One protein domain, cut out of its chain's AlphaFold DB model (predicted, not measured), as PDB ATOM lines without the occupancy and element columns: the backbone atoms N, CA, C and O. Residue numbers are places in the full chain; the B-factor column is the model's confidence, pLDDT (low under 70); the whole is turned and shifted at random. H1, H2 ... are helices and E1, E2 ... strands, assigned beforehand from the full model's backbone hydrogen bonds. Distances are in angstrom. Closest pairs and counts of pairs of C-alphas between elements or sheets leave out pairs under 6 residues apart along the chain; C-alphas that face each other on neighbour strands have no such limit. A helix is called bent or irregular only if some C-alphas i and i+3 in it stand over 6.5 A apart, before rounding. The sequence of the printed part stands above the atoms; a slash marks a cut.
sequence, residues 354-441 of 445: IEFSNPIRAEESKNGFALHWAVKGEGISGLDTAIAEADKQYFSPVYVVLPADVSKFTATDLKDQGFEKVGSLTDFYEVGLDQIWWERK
ATOM      1  N   ILE A 354     -29.399 -44.207  11.230       98.06
ATOM      2  CA  ILE A 354     -28.309 -44.724  10.404       98.06
ATOM      3  C   ILE A 354     -26.983 -44.287  11.032       98.06
ATOM      4  O   ILE A 354     -26.793 -43.117  11.370       98.06
ATOM      5  N   GLU A 355     -26.054 -45.226  11.173       98.31
ATOM      6  CA  GLU A 355     -24.672 -44.964  11.577       98.31
ATOM      7  C   GLU A 355     -23.753 -45.242  10.385       98.31
ATOM      8  O   GLU A 355     -23.755 -46.349   9.848       98.31
ATOM      9  N   PHE A 356     -22.978 -44.238   9.977       97.94
ATOM     10  CA  PHE A 356     -21.901 -44.388   9.000       97.94
ATOM     11  C   PHE A 356     -20.601 -44.763   9.709       97.94
ATOM     12  O   PHE A 356     -20.248 -44.170  10.731       97.94
ATOM     13  N   SER A 357     -19.881 -45.738   9.163       96.12
ATOM     14  CA  SER A 357     -18.577 -46.162   9.672       96.12
ATOM     15  C   SER A 357     -17.433 -45.624   8.816       96.12
ATOM     16  O   SER A 357     -17.649 -44.958   7.803       96.12
ATOM     17  N   ASN A 358     -16.198 -45.924   9.225       94.00
ATOM     18  CA  ASN A 358     -15.008 -45.507   8.491       94.00
ATOM     19  C   ASN A 358     -15.068 -45.952   7.018       94.00
ATOM     20  O   ASN A 358     -15.533 -47.064   6.742       94.00
ATOM     21  N   PRO A 359     -14.586 -45.105   6.093       94.50
ATOM     22  CA  PRO A 359     -14.532 -45.436   4.679       94.50
ATOM     23  C   PRO A 359     -13.589 -46.614   4.434       94.50
ATOM     24  O   PRO A 359     -12.542 -46.737   5.078       94.50
ATOM     25  N   ILE A 360     -13.936 -47.442   3.454       94.88
ATOM     26  CA  ILE A 360     -13.038 -48.451   2.885       94.88
ATOM     27  C   ILE A 360     -12.758 -48.121   1.422       94.88
ATOM     28  O   ILE A 360     -13.441 -47.284   0.835       94.88
ATOM     29  N   ARG A 361     -11.759 -48.770   0.819       93.69
ATOM     30  CA  ARG A 361     -11.558 -48.671  -0.631       93.69
ATOM     31  C   ARG A 361     -12.800 -49.187  -1.348       93.69
ATOM     32  O   ARG A 361     -13.313 -50.244  -0.987       93.69
ATOM     33  N   ALA A 362     -13.291 -48.409  -2.308       93.94
ATOM     34  CA  ALA A 362     -14.370 -48.865  -3.167       93.94
ATOM     35  C   ALA A 362     -13.847 -49.996  -4.061       93.94
ATOM     36  O   ALA A 362     -12.743 -49.909  -4.597       93.94
ATOM     37  N   GLU A 363     -14.630 -51.062  -4.178       91.81
ATOM     38  CA  GLU A 363     -14.295 -52.233  -4.989       91.81
ATOM     39  C   GLU A 363     -14.102 -51.829  -6.458       91.81
ATOM     40  O   GLU A 363     -14.857 -50.994  -6.961       91.81
ATOM     41  N   GLU A 364     -13.072 -52.372  -7.114       90.12
ATOM     42  CA  GLU A 364     -12.655 -52.066  -8.501       90.12
ATOM     43  C   GLU A 364     -12.254 -50.599  -8.774       90.12
ATOM     44  O   GLU A 364     -11.862 -50.268  -9.892       90.12
ATOM     45  N   SER A 365     -12.342 -49.701  -7.786       92.81
ATOM     46  CA  SER A 365     -11.988 -48.292  -7.956       92.81
ATOM     47  C   SER A 365     -10.560 -48.035  -7.493       92.81
ATOM     48  O   SER A 365     -10.234 -48.175  -6.309       92.81
ATOM     49  N   LYS A 366      -9.704 -47.564  -8.404       90.62
ATOM     50  CA  LYS A 366      -8.296 -47.257  -8.109       90.62
ATOM     51  C   LYS A 366      -8.156 -46.216  -7.004       90.62
ATOM     52  O   LYS A 366      -7.337 -46.344  -6.091       90.62
ATOM     53  N   ASN A 367      -8.987 -45.182  -7.078       89.25
ATOM     54  CA  ASN A 367      -8.914 -44.030  -6.198       89.25
ATOM     55  C   ASN A 367     -10.216 -43.777  -5.438       89.25
ATOM     56  O   ASN A 367     -10.312 -42.732  -4.835       89.25
ATOM     57  N   GLY A 368     -11.213 -44.654  -5.414       93.06
ATOM     58  CA  GLY A 368     -12.481 -44.394  -4.719       93.06
ATOM     59  C   GLY A 368     -12.510 -44.858  -3.264       93.06
ATOM     60  O   GLY A 368     -11.855 -45.837  -2.894       93.06
ATOM     61  N   PHE A 369     -13.341 -44.209  -2.444       95.06
ATOM     62  CA  PHE A 369     -13.743 -44.731  -1.133       95.06
ATOM     63  C   PHE A 369     -15.242 -44.999  -1.088       95.06
ATOM     64  O   PHE A 369     -16.027 -44.203  -1.588       95.06
ATOM     65  N   ALA A 370     -15.645 -46.086  -0.439       95.88
ATOM     66  CA  ALA A 370     -17.037 -46.403  -0.158       95.88
ATOM     67  C   ALA A 370     -17.341 -46.185   1.329       95.88
ATOM     68  O   ALA A 370     -16.601 -46.645   2.206       95.88
ATOM     69  N   LEU A 371     -18.445 -45.495   1.623       96.50
ATOM     70  CA  LEU A 371     -18.959 -45.372   2.983       96.50
ATOM     71  C   LEU A 371     -19.808 -46.587   3.339       96.50
ATOM     72  O   LEU A 371     -20.809 -46.889   2.689       96.50
ATOM     73  N   HIS A 372     -19.430 -47.241   4.431       95.50
ATOM     74  CA  HIS A 372     -20.229 -48.288   5.050       95.50
ATOM     75  C   HIS A 372     -21.247 -47.683   6.014       95.50
ATOM     76  O   HIS A 372     -21.009 -46.639   6.627       95.50
ATOM     77  N   TRP A 373     -22.385 -48.352   6.156       96.81
ATOM     78  CA  TRP A 373     -23.495 -47.887   6.974       96.81
ATOM     79  C   TRP A 373     -24.235 -49.064   7.612       96.81
ATOM     80  O   TRP A 373     -24.158 -50.199   7.142       96.81
ATOM     81  N   ALA A 374     -24.965 -48.788   8.690       96.94
ATOM     82  CA  ALA A 374     -25.870 -49.741   9.321       96.94
ATOM     83  C   ALA A 374     -27.088 -49.030   9.927       96.94
ATOM     84  O   ALA A 374     -26.990 -47.891  10.390       96.94
ATOM     85  N   VAL A 375     -28.234 -49.718   9.973       95.88
ATOM     86  CA  VAL A 375     -29.429 -49.228  10.678       95.88
ATOM     87  C   VAL A 375     -29.215 -49.348  12.184       95.88
ATOM     88  O   VAL A 375     -29.135 -50.455  12.719       95.88
ATOM     89  N   LYS A 376     -29.110 -48.212  12.883       96.25
ATOM     90  CA  LYS A 376     -28.840 -48.174  14.325       96.25
ATOM     91  C   LYS A 376     -29.267 -46.852  14.957       96.25
ATOM     92  O   LYS A 376     -29.031 -45.780  14.411       96.25
ATOM     93  N   GLY A 377     -29.811 -46.942  16.171       93.88
ATOM     94  CA  GLY A 377     -30.123 -45.775  16.996       93.88
ATOM     95  C   GLY A 377     -31.215 -44.885  16.402       93.88
ATOM     96  O   GLY A 377     -32.144 -45.372  15.757       93.88
ATOM     97  N   GLU A 378     -31.103 -43.583  16.661       94.81
ATOM     98  CA  GLU A 378     -32.000 -42.546  16.149       94.81
ATOM     99  C   GLU A 378     -31.190 -41.451  15.445       94.81
ATOM    100  O   GLU A 378     -30.117 -41.070  15.914       94.81
ATOM    101  N   GLY A 379     -31.720 -40.930  14.335       96.50
ATOM    102  CA  GLY A 379     -31.060 -39.903  13.530       96.50
ATOM    103  C   GLY A 379     -29.872 -40.427  12.718       96.50
ATOM    104  O   GLY A 379     -29.691 -41.630  12.545       96.50
ATOM    105  N   ILE A 380     -29.075 -39.510  12.181       97.75
ATOM    106  CA  ILE A 380     -27.893 -39.834  11.378       97.75
ATOM    107  C   ILE A 380     -26.654 -39.555  12.218       97.75
ATOM    108  O   ILE A 380     -26.526 -38.490  12.821       97.75
ATOM    109  N   SER A 381     -25.743 -40.522  12.283       97.94
ATOM    110  CA  SER A 381     -24.486 -40.386  13.016       97.94
ATOM    111  C   SER A 381     -23.300 -40.901  12.203       97.94
ATOM    112  O   SER A 381     -23.459 -41.678  11.264       97.94
ATOM    113  N   GLY A 382     -22.098 -40.422  12.529       97.31
ATOM    114  CA  GLY A 382     -20.843 -40.867  11.913       97.31
ATOM    115  C   GLY A 382     -20.520 -40.285  10.530       97.31
ATOM    116  O   GLY A 382     -19.351 -40.305  10.157       97.31
ATOM    117  N   LEU A 383     -21.489 -39.703   9.810       97.19
ATOM    118  CA  LEU A 383     -21.302 -39.211   8.433       97.19
ATOM    119  C   LEU A 383     -20.138 -38.213   8.307       97.19
ATOM    120  O   LEU A 383     -19.210 -38.454   7.537       97.19
ATOM    121  N   ASP A 384     -20.128 -37.155   9.125       96.12
ATOM    122  CA  ASP A 384     -19.057 -36.144   9.122       96.12
ATOM    123  C   ASP A 384     -17.678 -36.754   9.395       96.12
ATOM    124  O   ASP A 384     -16.674 -36.373   8.797       96.12
ATOM    125  N   THR A 385     -17.622 -37.720  10.317       96.19
ATOM    126  CA  THR A 385     -16.366 -38.377  10.700       96.19
ATOM    127  C   THR A 385     -15.862 -39.278   9.577       96.19
ATOM    128  O   THR A 385     -14.671 -39.257   9.276       96.19
ATOM    129  N   ALA A 386     -16.758 -40.028   8.933       94.94
ATOM    130  CA  ALA A 386     -16.423 -40.902   7.816       94.94
ATOM    131  C   ALA A 386     -15.904 -40.106   6.608       94.94
ATOM    132  O   ALA A 386     -14.891 -40.477   6.017       94.94
ATOM    133  N   ILE A 387     -16.537 -38.970   6.293       93.50
ATOM    134  CA  ILE A 387     -16.091 -38.066   5.223       93.50
ATOM    135  C   ILE A 387     -14.741 -37.441   5.569       93.50
ATOM    136  O   ILE A 387     -13.828 -37.469   4.749       93.50
ATOM    137  N   ALA A 388     -14.580 -36.925   6.791       92.81
ATOM    138  CA  ALA A 388     -13.313 -36.347   7.226       92.81
ATOM    139  C   ALA A 388     -12.164 -37.369   7.184       92.81
ATOM    140  O   ALA A 388     -11.020 -36.994   6.938       92.81
ATOM    141  N   GLU A 389     -12.446 -38.651   7.425       92.94
ATOM    142  CA  GLU A 389     -11.457 -39.720   7.292       92.94
ATOM    143  C   GLU A 389     -11.128 -40.032   5.827       92.94
ATOM    144  O   GLU A 389      -9.955 -40.210   5.500       92.94
ATOM    145  N   ALA A 390     -12.123 -40.033   4.935       90.56
ATOM    146  CA  ALA A 390     -11.894 -40.196   3.499       90.56
ATOM    147  C   ALA A 390     -11.035 -39.044   2.946       90.56
ATOM    148  O   ALA A 390     -10.059 -39.275   2.233       90.56
ATOM    149  N   ASP A 391     -11.326 -37.808   3.364       89.25
ATOM    150  CA  ASP A 391     -10.611 -36.604   2.928       89.25
ATOM    151  C   ASP A 391      -9.123 -36.608   3.350       89.25
ATOM    152  O   ASP A 391      -8.282 -36.033   2.654       89.25
ATOM    153  N   LYS A 392      -8.750 -37.296   4.443       89.88
ATOM    154  CA  LYS A 392      -7.339 -37.439   4.865       89.88
ATOM    155  C   LYS A 392      -6.501 -38.295   3.923       89.88
ATOM    156  O   LYS A 392      -5.279 -38.149   3.920       89.88
ATOM    157  N   GLN A 393      -7.118 -39.212   3.180       81.38
ATOM    158  CA  GLN A 393      -6.383 -40.158   2.337       81.38
ATOM    159  C   GLN A 393      -5.988 -39.578   0.972       81.38
ATOM    160  O   GLN A 393      -5.248 -40.237   0.249       81.38
ATOM    161  N   TYR A 394      -6.366 -38.318   0.706       65.69
ATOM    162  CA  TYR A 394      -6.093 -37.527  -0.495       65.69
ATOM    163  C   TYR A 394      -6.597 -38.168  -1.817       65.69
ATOM    164  O   TYR A 394      -6.318 -39.318  -2.116       65.69
ATOM    165  N   PHE A 395      -7.239 -37.357  -2.676       65.25
ATOM    166  CA  PHE A 395      -7.485 -37.619  -4.118       65.25
ATOM    167  C   PHE A 395      -8.606 -38.585  -4.544       65.25
ATOM    168  O   PHE A 395      -8.516 -39.175  -5.616       65.25
ATOM    169  N   SER A 396      -9.704 -38.684  -3.797       77.19
ATOM    170  CA  SER A 396     -10.651 -39.779  -4.022       77.19
ATOM    171  C   SER A 396     -12.122 -39.362  -4.028       77.19
ATOM    172  O   SER A 396     -12.543 -38.726  -3.058       77.19
ATOM    173  N   PRO A 397     -12.928 -39.716  -5.053       93.00
ATOM    174  CA  PRO A 397     -14.380 -39.639  -4.925       93.00
ATOM    175  C   PRO A 397     -14.853 -40.536  -3.776       93.00
ATOM    176  O   PRO A 397     -14.266 -41.587  -3.490       93.00
ATOM    177  N   VAL A 398     -15.909 -40.094  -3.096       95.25
ATOM    178  CA  VAL A 398     -16.540 -40.861  -2.020       95.25
ATOM    179  C   VAL A 398     -17.909 -41.320  -2.490       95.25
ATOM    180  O   VAL A 398     -18.757 -40.502  -2.835       95.25
ATOM    181  N   TYR A 399     -18.128 -42.626  -2.465       96.94
ATOM    182  CA  TYR A 399     -19.363 -43.273  -2.866       96.94
ATOM    183  C   TYR A 399     -20.147 -43.735  -1.643       96.94
ATOM    184  O   TYR A 399     -19.583 -44.186  -0.643       96.94
ATOM    185  N   VAL A 400     -21.470 -43.672  -1.730       97.56
ATOM    186  CA  VAL A 400     -22.349 -44.373  -0.797       97.56
ATOM    187  C   VAL A 400     -23.509 -44.993  -1.560       97.56
ATOM    188  O   VAL A 400     -24.155 -44.354  -2.392       97.56
ATOM    189  N   VAL A 401     -23.759 -46.265  -1.264       97.50
ATOM    190  CA  VAL A 401     -24.778 -47.081  -1.917       97.50
ATOM    191  C   VAL A 401     -25.798 -47.507  -0.867       97.50
ATOM    192  O   VAL A 401     -25.444 -48.139   0.129       97.50
ATOM    193  N   LEU A 402     -27.058 -47.113  -1.059       97.75
ATOM    194  CA  LEU A 402     -28.121 -47.220  -0.053       97.75
ATOM    195  C   LEU A 402     -29.404 -47.811  -0.657       97.75
ATOM    196  O   LEU A 402     -29.777 -47.408  -1.756       97.75
ATOM    197  N   PRO A 403     -30.157 -48.661   0.063       97.31
ATOM    198  CA  PRO A 403     -31.552 -48.952  -0.262       97.31
ATOM    199  C   PRO A 403     -32.385 -47.670  -0.387       97.31
ATOM    200  O   PRO A 403     -32.091 -46.663   0.262       97.31
ATOM    201  N   ALA A 404     -33.418 -47.672  -1.228       97.00
ATOM    202  CA  ALA A 404     -34.186 -46.469  -1.562       97.00
ATOM    203  C   ALA A 404     -34.828 -45.761  -0.357       97.00
ATOM    204  O   ALA A 404     -34.883 -44.529  -0.309       97.00
ATOM    205  N   ASP A 405     -35.293 -46.517   0.629       95.88
ATOM    206  CA  ASP A 405     -35.847 -46.009   1.882       95.88
ATOM    207  C   ASP A 405     -34.767 -45.380   2.779       95.88
ATOM    208  O   ASP A 405     -34.960 -44.263   3.270       95.88
ATOM    209  N   VAL A 406     -33.602 -46.026   2.909       97.12
ATOM    210  CA  VAL A 406     -32.422 -45.485   3.608       97.12
ATOM    211  C   VAL A 406     -31.939 -44.214   2.925       97.12
ATOM    212  O   VAL A 406     -31.752 -43.188   3.572       97.12
ATOM    213  N   SER A 407     -31.814 -44.249   1.600       97.75
ATOM    214  CA  SER A 407     -31.424 -43.103   0.790       97.75
ATOM    215  C   SER A 407     -32.382 -41.932   0.962       97.75
ATOM    216  O   SER A 407     -31.937 -40.789   0.991       97.75
ATOM    217  N   LYS A 408     -33.691 -42.186   1.059       97.38
ATOM    218  CA  LYS A 408     -34.687 -41.139   1.301       97.38
ATOM    219  C   LYS A 408     -34.539 -40.537   2.698       97.38
ATOM    220  O   LYS A 408     -34.710 -39.328   2.841       97.38
ATOM    221  N   PHE A 409     -34.235 -41.360   3.699       97.69
ATOM    222  CA  PHE A 409     -34.011 -40.919   5.074       97.69
ATOM    223  C   PHE A 409     -32.761 -40.032   5.206       97.69
ATOM    224  O   PHE A 409     -32.813 -39.035   5.917       97.69
ATOM    225  N   THR A 410     -31.679 -40.342   4.483       97.81
ATOM    226  CA  THR A 410     -30.386 -39.630   4.566       97.81
ATOM    227  C   THR A 410     -30.168 -38.551   3.501       97.81
ATOM    228  O   THR A 410     -29.127 -37.896   3.491       97.81
ATOM    229  N   ALA A 411     -31.126 -38.345   2.591       98.12
ATOM    230  CA  ALA A 411     -30.935 -37.527   1.392       98.12
ATOM    231  C   ALA A 411     -30.522 -36.073   1.669       98.12
ATOM    232  O   ALA A 411     -29.767 -35.504   0.882       98.12
ATOM    233  N   THR A 412     -31.055 -35.448   2.721       98.12
ATOM    234  CA  THR A 412     -30.734 -34.052   3.057       98.12
ATOM    235  C   THR A 412     -29.295 -33.949   3.552       98.12
ATOM    236  O   THR A 412     -28.514 -33.202   2.977       98.12
ATOM    237  N   ASP A 413     -28.921 -34.771   4.532       98.00
ATOM    238  CA  ASP A 413     -27.586 -34.785   5.129       98.00
ATOM    239  C   ASP A 413     -26.501 -35.128   4.104       98.00
ATOM    240  O   ASP A 413     -25.456 -34.486   4.070       98.00
ATOM    241  N   LEU A 414     -26.756 -36.085   3.204       98.00
ATOM    242  CA  LEU A 414     -25.830 -36.399   2.111       98.00
ATOM    243  C   LEU A 414     -25.600 -35.191   1.190       98.00
ATOM    244  O   LEU A 414     -24.458 -34.879   0.853       98.00
ATOM    245  N   LYS A 415     -26.665 -34.474   0.816       97.88
ATOM    246  CA  LYS A 415     -26.551 -33.273  -0.027       97.88
ATOM    247  C   LYS A 415     -25.827 -32.134   0.676       97.88
ATOM    248  O   LYS A 415     -25.016 -31.466   0.039       97.88
ATOM    249  N   ASP A 416     -26.075 -31.937   1.967       96.88
ATOM    250  CA  ASP A 416     -25.383 -30.924   2.772       96.88
ATOM    251  C   ASP A 416     -23.870 -31.195   2.845       96.88
ATOM    252  O   ASP A 416     -23.070 -30.266   2.942       96.88
ATOM    253  N   GLN A 417     -23.471 -32.462   2.704       95.69
ATOM    254  CA  GLN A 417     -22.078 -32.901   2.611       95.69
ATOM    255  C   GLN A 417     -21.501 -32.896   1.184       95.69
ATOM    256  O   GLN A 417     -20.340 -33.263   0.979       95.69
ATOM    257  N   GLY A 418     -22.282 -32.468   0.189       95.56
ATOM    258  CA  GLY A 418     -21.856 -32.368  -1.207       95.56
ATOM    259  C   GLY A 418     -21.978 -33.662  -2.012       95.56
ATOM    260  O   GLY A 418     -21.360 -33.761  -3.069       95.56
ATOM    261  N   PHE A 419     -22.741 -34.651  -1.540       97.12
ATOM    262  CA  PHE A 419     -23.083 -35.807  -2.366       97.12
ATOM    263  C   PHE A 419     -24.172 -35.460  -3.383       97.12
ATOM    264  O   PHE A 419     -25.185 -34.825  -3.070       97.12
ATOM    265  N   GLU A 420     -24.008 -35.990  -4.585       97.75
ATOM    266  CA  GLU A 420     -24.979 -35.967  -5.665       97.75
ATOM    267  C   GLU A 420     -25.479 -37.388  -5.937       97.75
ATOM    268  O   GLU A 420     -24.740 -38.365  -5.818       97.75
ATOM    269  N   LYS A 421     -26.764 -37.524  -6.280       98.00
ATOM    270  CA  LYS A 421     -27.318 -38.820  -6.684       98.00
ATOM    271  C   LYS A 421     -26.866 -39.115  -8.113       98.00
ATOM    272  O   LYS A 421     -27.259 -38.390  -9.023       98.00
ATOM    273  N   VAL A 422     -26.127 -40.204  -8.294       97.12
ATOM    274  CA  VAL A 422     -25.608 -40.638  -9.600       97.12
ATOM    275  C   VAL A 422     -26.654 -41.442 -10.364       97.12
ATOM    276  O   VAL A 422     -26.858 -41.248 -11.558       97.12
ATOM    277  N   GLY A 423     -27.387 -42.310  -9.665       97.75
ATOM    278  CA  GLY A 423     -28.420 -43.128 -10.287       97.75
ATOM    279  C   GLY A 423     -28.996 -44.169  -9.341       97.75
ATOM    280  O   GLY A 423     -28.969 -44.002  -8.116       97.75
ATOM    281  N   SER A 424     -29.584 -45.215  -9.912       98.00
ATOM    282  CA  SER A 424     -30.187 -46.299  -9.145       98.00
ATOM    283  C   SER A 424     -30.260 -47.592  -9.937       98.00
ATOM    284  O   SER A 424     -30.499 -47.555 -11.139       98.00
ATOM    285  N   LEU A 425     -30.145 -48.710  -9.229       98.38
ATOM    286  CA  LEU A 425     -30.482 -50.033  -9.731       98.38
ATOM    287  C   LEU A 425     -31.899 -50.370  -9.272       98.38
ATOM    288  O   LEU A 425     -32.165 -50.443  -8.069       98.38
ATOM    289  N   THR A 426     -32.818 -50.512 -10.220       97.56
ATOM    290  CA  THR A 426     -34.241 -50.707  -9.920       97.56
ATOM    291  C   THR A 426     -34.485 -52.122  -9.404       97.56
ATOM    292  O   THR A 426     -33.867 -53.063  -9.894       97.56
ATOM    293  N   ASP A 427     -35.383 -52.310  -8.439       96.25
ATOM    294  CA  ASP A 427     -35.735 -53.629  -7.885       96.25
ATOM    295  C   ASP A 427     -34.510 -54.491  -7.497       96.25
ATOM    296  O   ASP A 427     -34.466 -55.695  -7.787       96.25
ATOM    297  N   PHE A 428     -33.477 -53.855  -6.934       97.12
ATOM    298  CA  PHE A 428     -32.181 -54.481  -6.654       97.12
ATOM    299  C   PHE A 428     -32.254 -55.494  -5.515       97.12
ATOM    300  O   PHE A 428     -31.740 -56.604  -5.634       97.12
ATOM    301  N   TYR A 429     -32.897 -55.109  -4.415       95.25
ATOM    302  CA  TYR A 429     -33.044 -55.972  -3.247       95.25
ATOM    303  C   TYR A 429     -34.281 -56.863  -3.383       95.25
ATOM    304  O   TYR A 429     -34.215 -58.076  -3.194       95.25
ATOM    305  N   GLU A 430     -35.396 -56.250  -3.766       93.94
ATOM    306  CA  GLU A 430     -36.682 -56.874  -4.061       93.94
ATOM    307  C   GLU A 430     -37.514 -55.912  -4.920       93.94
ATOM    308  O   GLU A 430     -37.114 -54.766  -5.145       93.94
ATOM    309  N   VAL A 431     -38.680 -56.347  -5.398       93.62
ATOM    310  CA  VAL A 431     -39.557 -55.476  -6.191       93.62
ATOM    311  C   VAL A 431     -40.006 -54.259  -5.389       93.62
ATOM    312  O   VAL A 431     -40.580 -54.387  -4.314       93.62
ATOM    313  N   GLY A 432     -39.771 -53.071  -5.944       93.75
ATOM    314  CA  GLY A 432     -40.054 -51.779  -5.330       93.75
ATOM    315  C   GLY A 432     -38.963 -51.262  -4.387       93.75
ATOM    316  O   GLY A 432     -39.109 -50.145  -3.886       93.75
ATOM    317  N   LEU A 433     -37.887 -52.024  -4.150       95.88
ATOM    318  CA  LEU A 433     -36.761 -51.610  -3.313       95.88
ATOM    319  C   LEU A 433     -35.473 -51.483  -4.136       95.88
ATOM    320  O   LEU A 433     -34.674 -52.414  -4.270       95.88
ATOM    321  N   ASP A 434     -35.281 -50.280  -4.672       97.56
ATOM    322  CA  ASP A 434     -34.114 -49.918  -5.473       97.56
ATOM    323  C   ASP A 434     -32.853 -49.762  -4.612       97.56
ATOM    324  O   ASP A 434     -32.914 -49.445  -3.420       97.56
ATOM    325  N   GLN A 435     -31.695 -49.885  -5.253       98.00
ATOM    326  CA  GLN A 435     -30.414 -49.460  -4.703       98.00
ATOM    327  C   GLN A 435     -30.021 -48.110  -5.310       98.00
ATOM    328  O   GLN A 435     -29.940 -47.966  -6.525       98.00
ATOM    329  N   ILE A 436     -29.772 -47.105  -4.477       98.50
ATOM    330  CA  ILE A 436     -29.460 -45.731  -4.874       98.50
ATOM    331  C   ILE A 436     -27.975 -45.456  -4.676       98.50
ATOM    332  O   ILE A 436     -27.435 -45.682  -3.594       98.50
ATOM    333  N   TRP A 437     -27.349 -44.908  -5.713       98.38
ATOM    334  CA  TRP A 437     -25.934 -44.561  -5.719       98.38
ATOM    335  C   TRP A 437     -25.753 -43.055  -5.573       98.38
ATOM    336  O   TRP A 437     -26.373 -42.264  -6.293       98.38
ATOM    337  N   TRP A 438     -24.885 -42.673  -4.645       98.38
ATOM    338  CA  TRP A 438     -24.485 -41.299  -4.394       98.38
ATOM    339  C   TRP A 438     -22.976 -41.168  -4.495       98.38
ATOM    340  O   TRP A 438     -22.236 -42.064  -4.090       98.38
ATOM    341  N   GLU A 439     -22.534 -40.014  -4.969       97.19
ATOM    342  CA  GLU A 439     -21.129 -39.684  -5.135       97.19
ATOM    343  C   GLU A 439     -20.869 -38.266  -4.644       97.19
ATOM    344  O   GLU A 439     -21.599 -37.333  -4.968       97.19
ATOM    345  N   ARG A 440     -19.789 -38.093  -3.891       95.06
ATOM    346  CA  ARG A 440     -19.199 -36.792  -3.601       95.06
ATOM    347  C   ARG A 440     -17.923 -36.655  -4.418       95.06
ATOM    348  O   ARG A 440     -16.886 -37.222  -4.061       95.06
ATOM    349  N   LYS A 441     -18.006 -35.877  -5.499       89.88
ATOM    350  CA  LYS A 441     -16.836 -35.459  -6.279       89.88
ATOM    351  C   LYS A 441     -16.030 -34.430  -5.494       89.88
ATOM    352  O   LYS A 441     -16.571 -33.661  -4.696       89.88
TER     353      LYS A 441
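What this domain is: This is residues 354 to 441 of the 445 residues of the protein "Membrane associated serine protease, rhomboid family" of Cohaesibacter gelatinilyticus (UniProt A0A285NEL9). What shape does this model show? Helix H2 lies between two three-stranded sheets, running along the longer strands of E4, E6 and E5 and also over the small sheet of short strands E2, E1 and E3. H1 grazes both sheets, and the loop of residues 357 to 372 pairs with the edge of E4 through residues 369 to 370. What is the make-up? The printed part has 88 residues, with two named helices and six named strands that follow each other along the chain as E1 E2 E3 H1 E4 H2 E5 E6; the class is mixed, helices and strands, the sheet of order E2 E1 E3 is mixed, and the sheet of order E4 E6 E5 is antiparallel. How large is it? It is compact, with a radius of gyration of the C-alphas of 12.5 A and spans of 38 by 30 by 19 A.

Where its parts are: Where are the short strands and H1? E1 is residues 354 to 356, beginning at C-alpha 354 (-28.309, -44.724, 10.404); E2 is 373 to 375 and E3 is 379 to 381. H1, residues 383 to 392, is 14.5 A long. What follows? E4 is residues 398 to 403, 17.1 A; H2 is 404 to 416, 18.4 A, irregular, with C-alphas 409 and 412 7.9 A apart. E5 is residues 420 to 430, 24.0 A, and bends by 64 degrees at residue 426. E6 is residues 433 to 440, 23.0 A, ending at C-alpha 440 (-19.199, -36.792, -3.601).

How they stand to each other: How are the sheets paired? E1 and E2 form an antiparallel hairpin, with N 355 and O 374 2.9 A apart, and E1 is parallel to E3, with N 354 and O 379 2.9 A apart. Inner strand E6 is antiparallel to E4, with N 436 and O 402 2.7 A apart, and forms a hairpin with E5, with N 420 and O 439 2.8 A apart. Where are the helices? H2 is on one face of sheet E4 E6 E5, two layers, at a height of 8.7 A, along the strands at 4 degrees to E6 on the local plane; the closest C-alphas of H2 and E6 are those of Ala 404 and Asp 434, 5.2 A. E4, H2 and E5 form a split strand-helix-strand unit, two strands running the same way with E6 between them, with a right-handed crossover. H1 only grazes sheet E2 E1 E3, and the closest C-alphas of H1 and E1 are those of Leu 383 and Phe 356, 5.2 A. Are the helix backbones within range? Every O i to N i+4 pair is within hydrogen-bond range in H1, and 7 of 9 are in H2.

The domain as a whole: How far does it reach? The C-alphas farthest apart, of Lys 392 and Val 431, are 38.5 A apart. Is anything cut, long or uncertain? The printed part has no cut, the link from E1 to E2 is long, and residues 394 to 395 are under 70 in pLDDT.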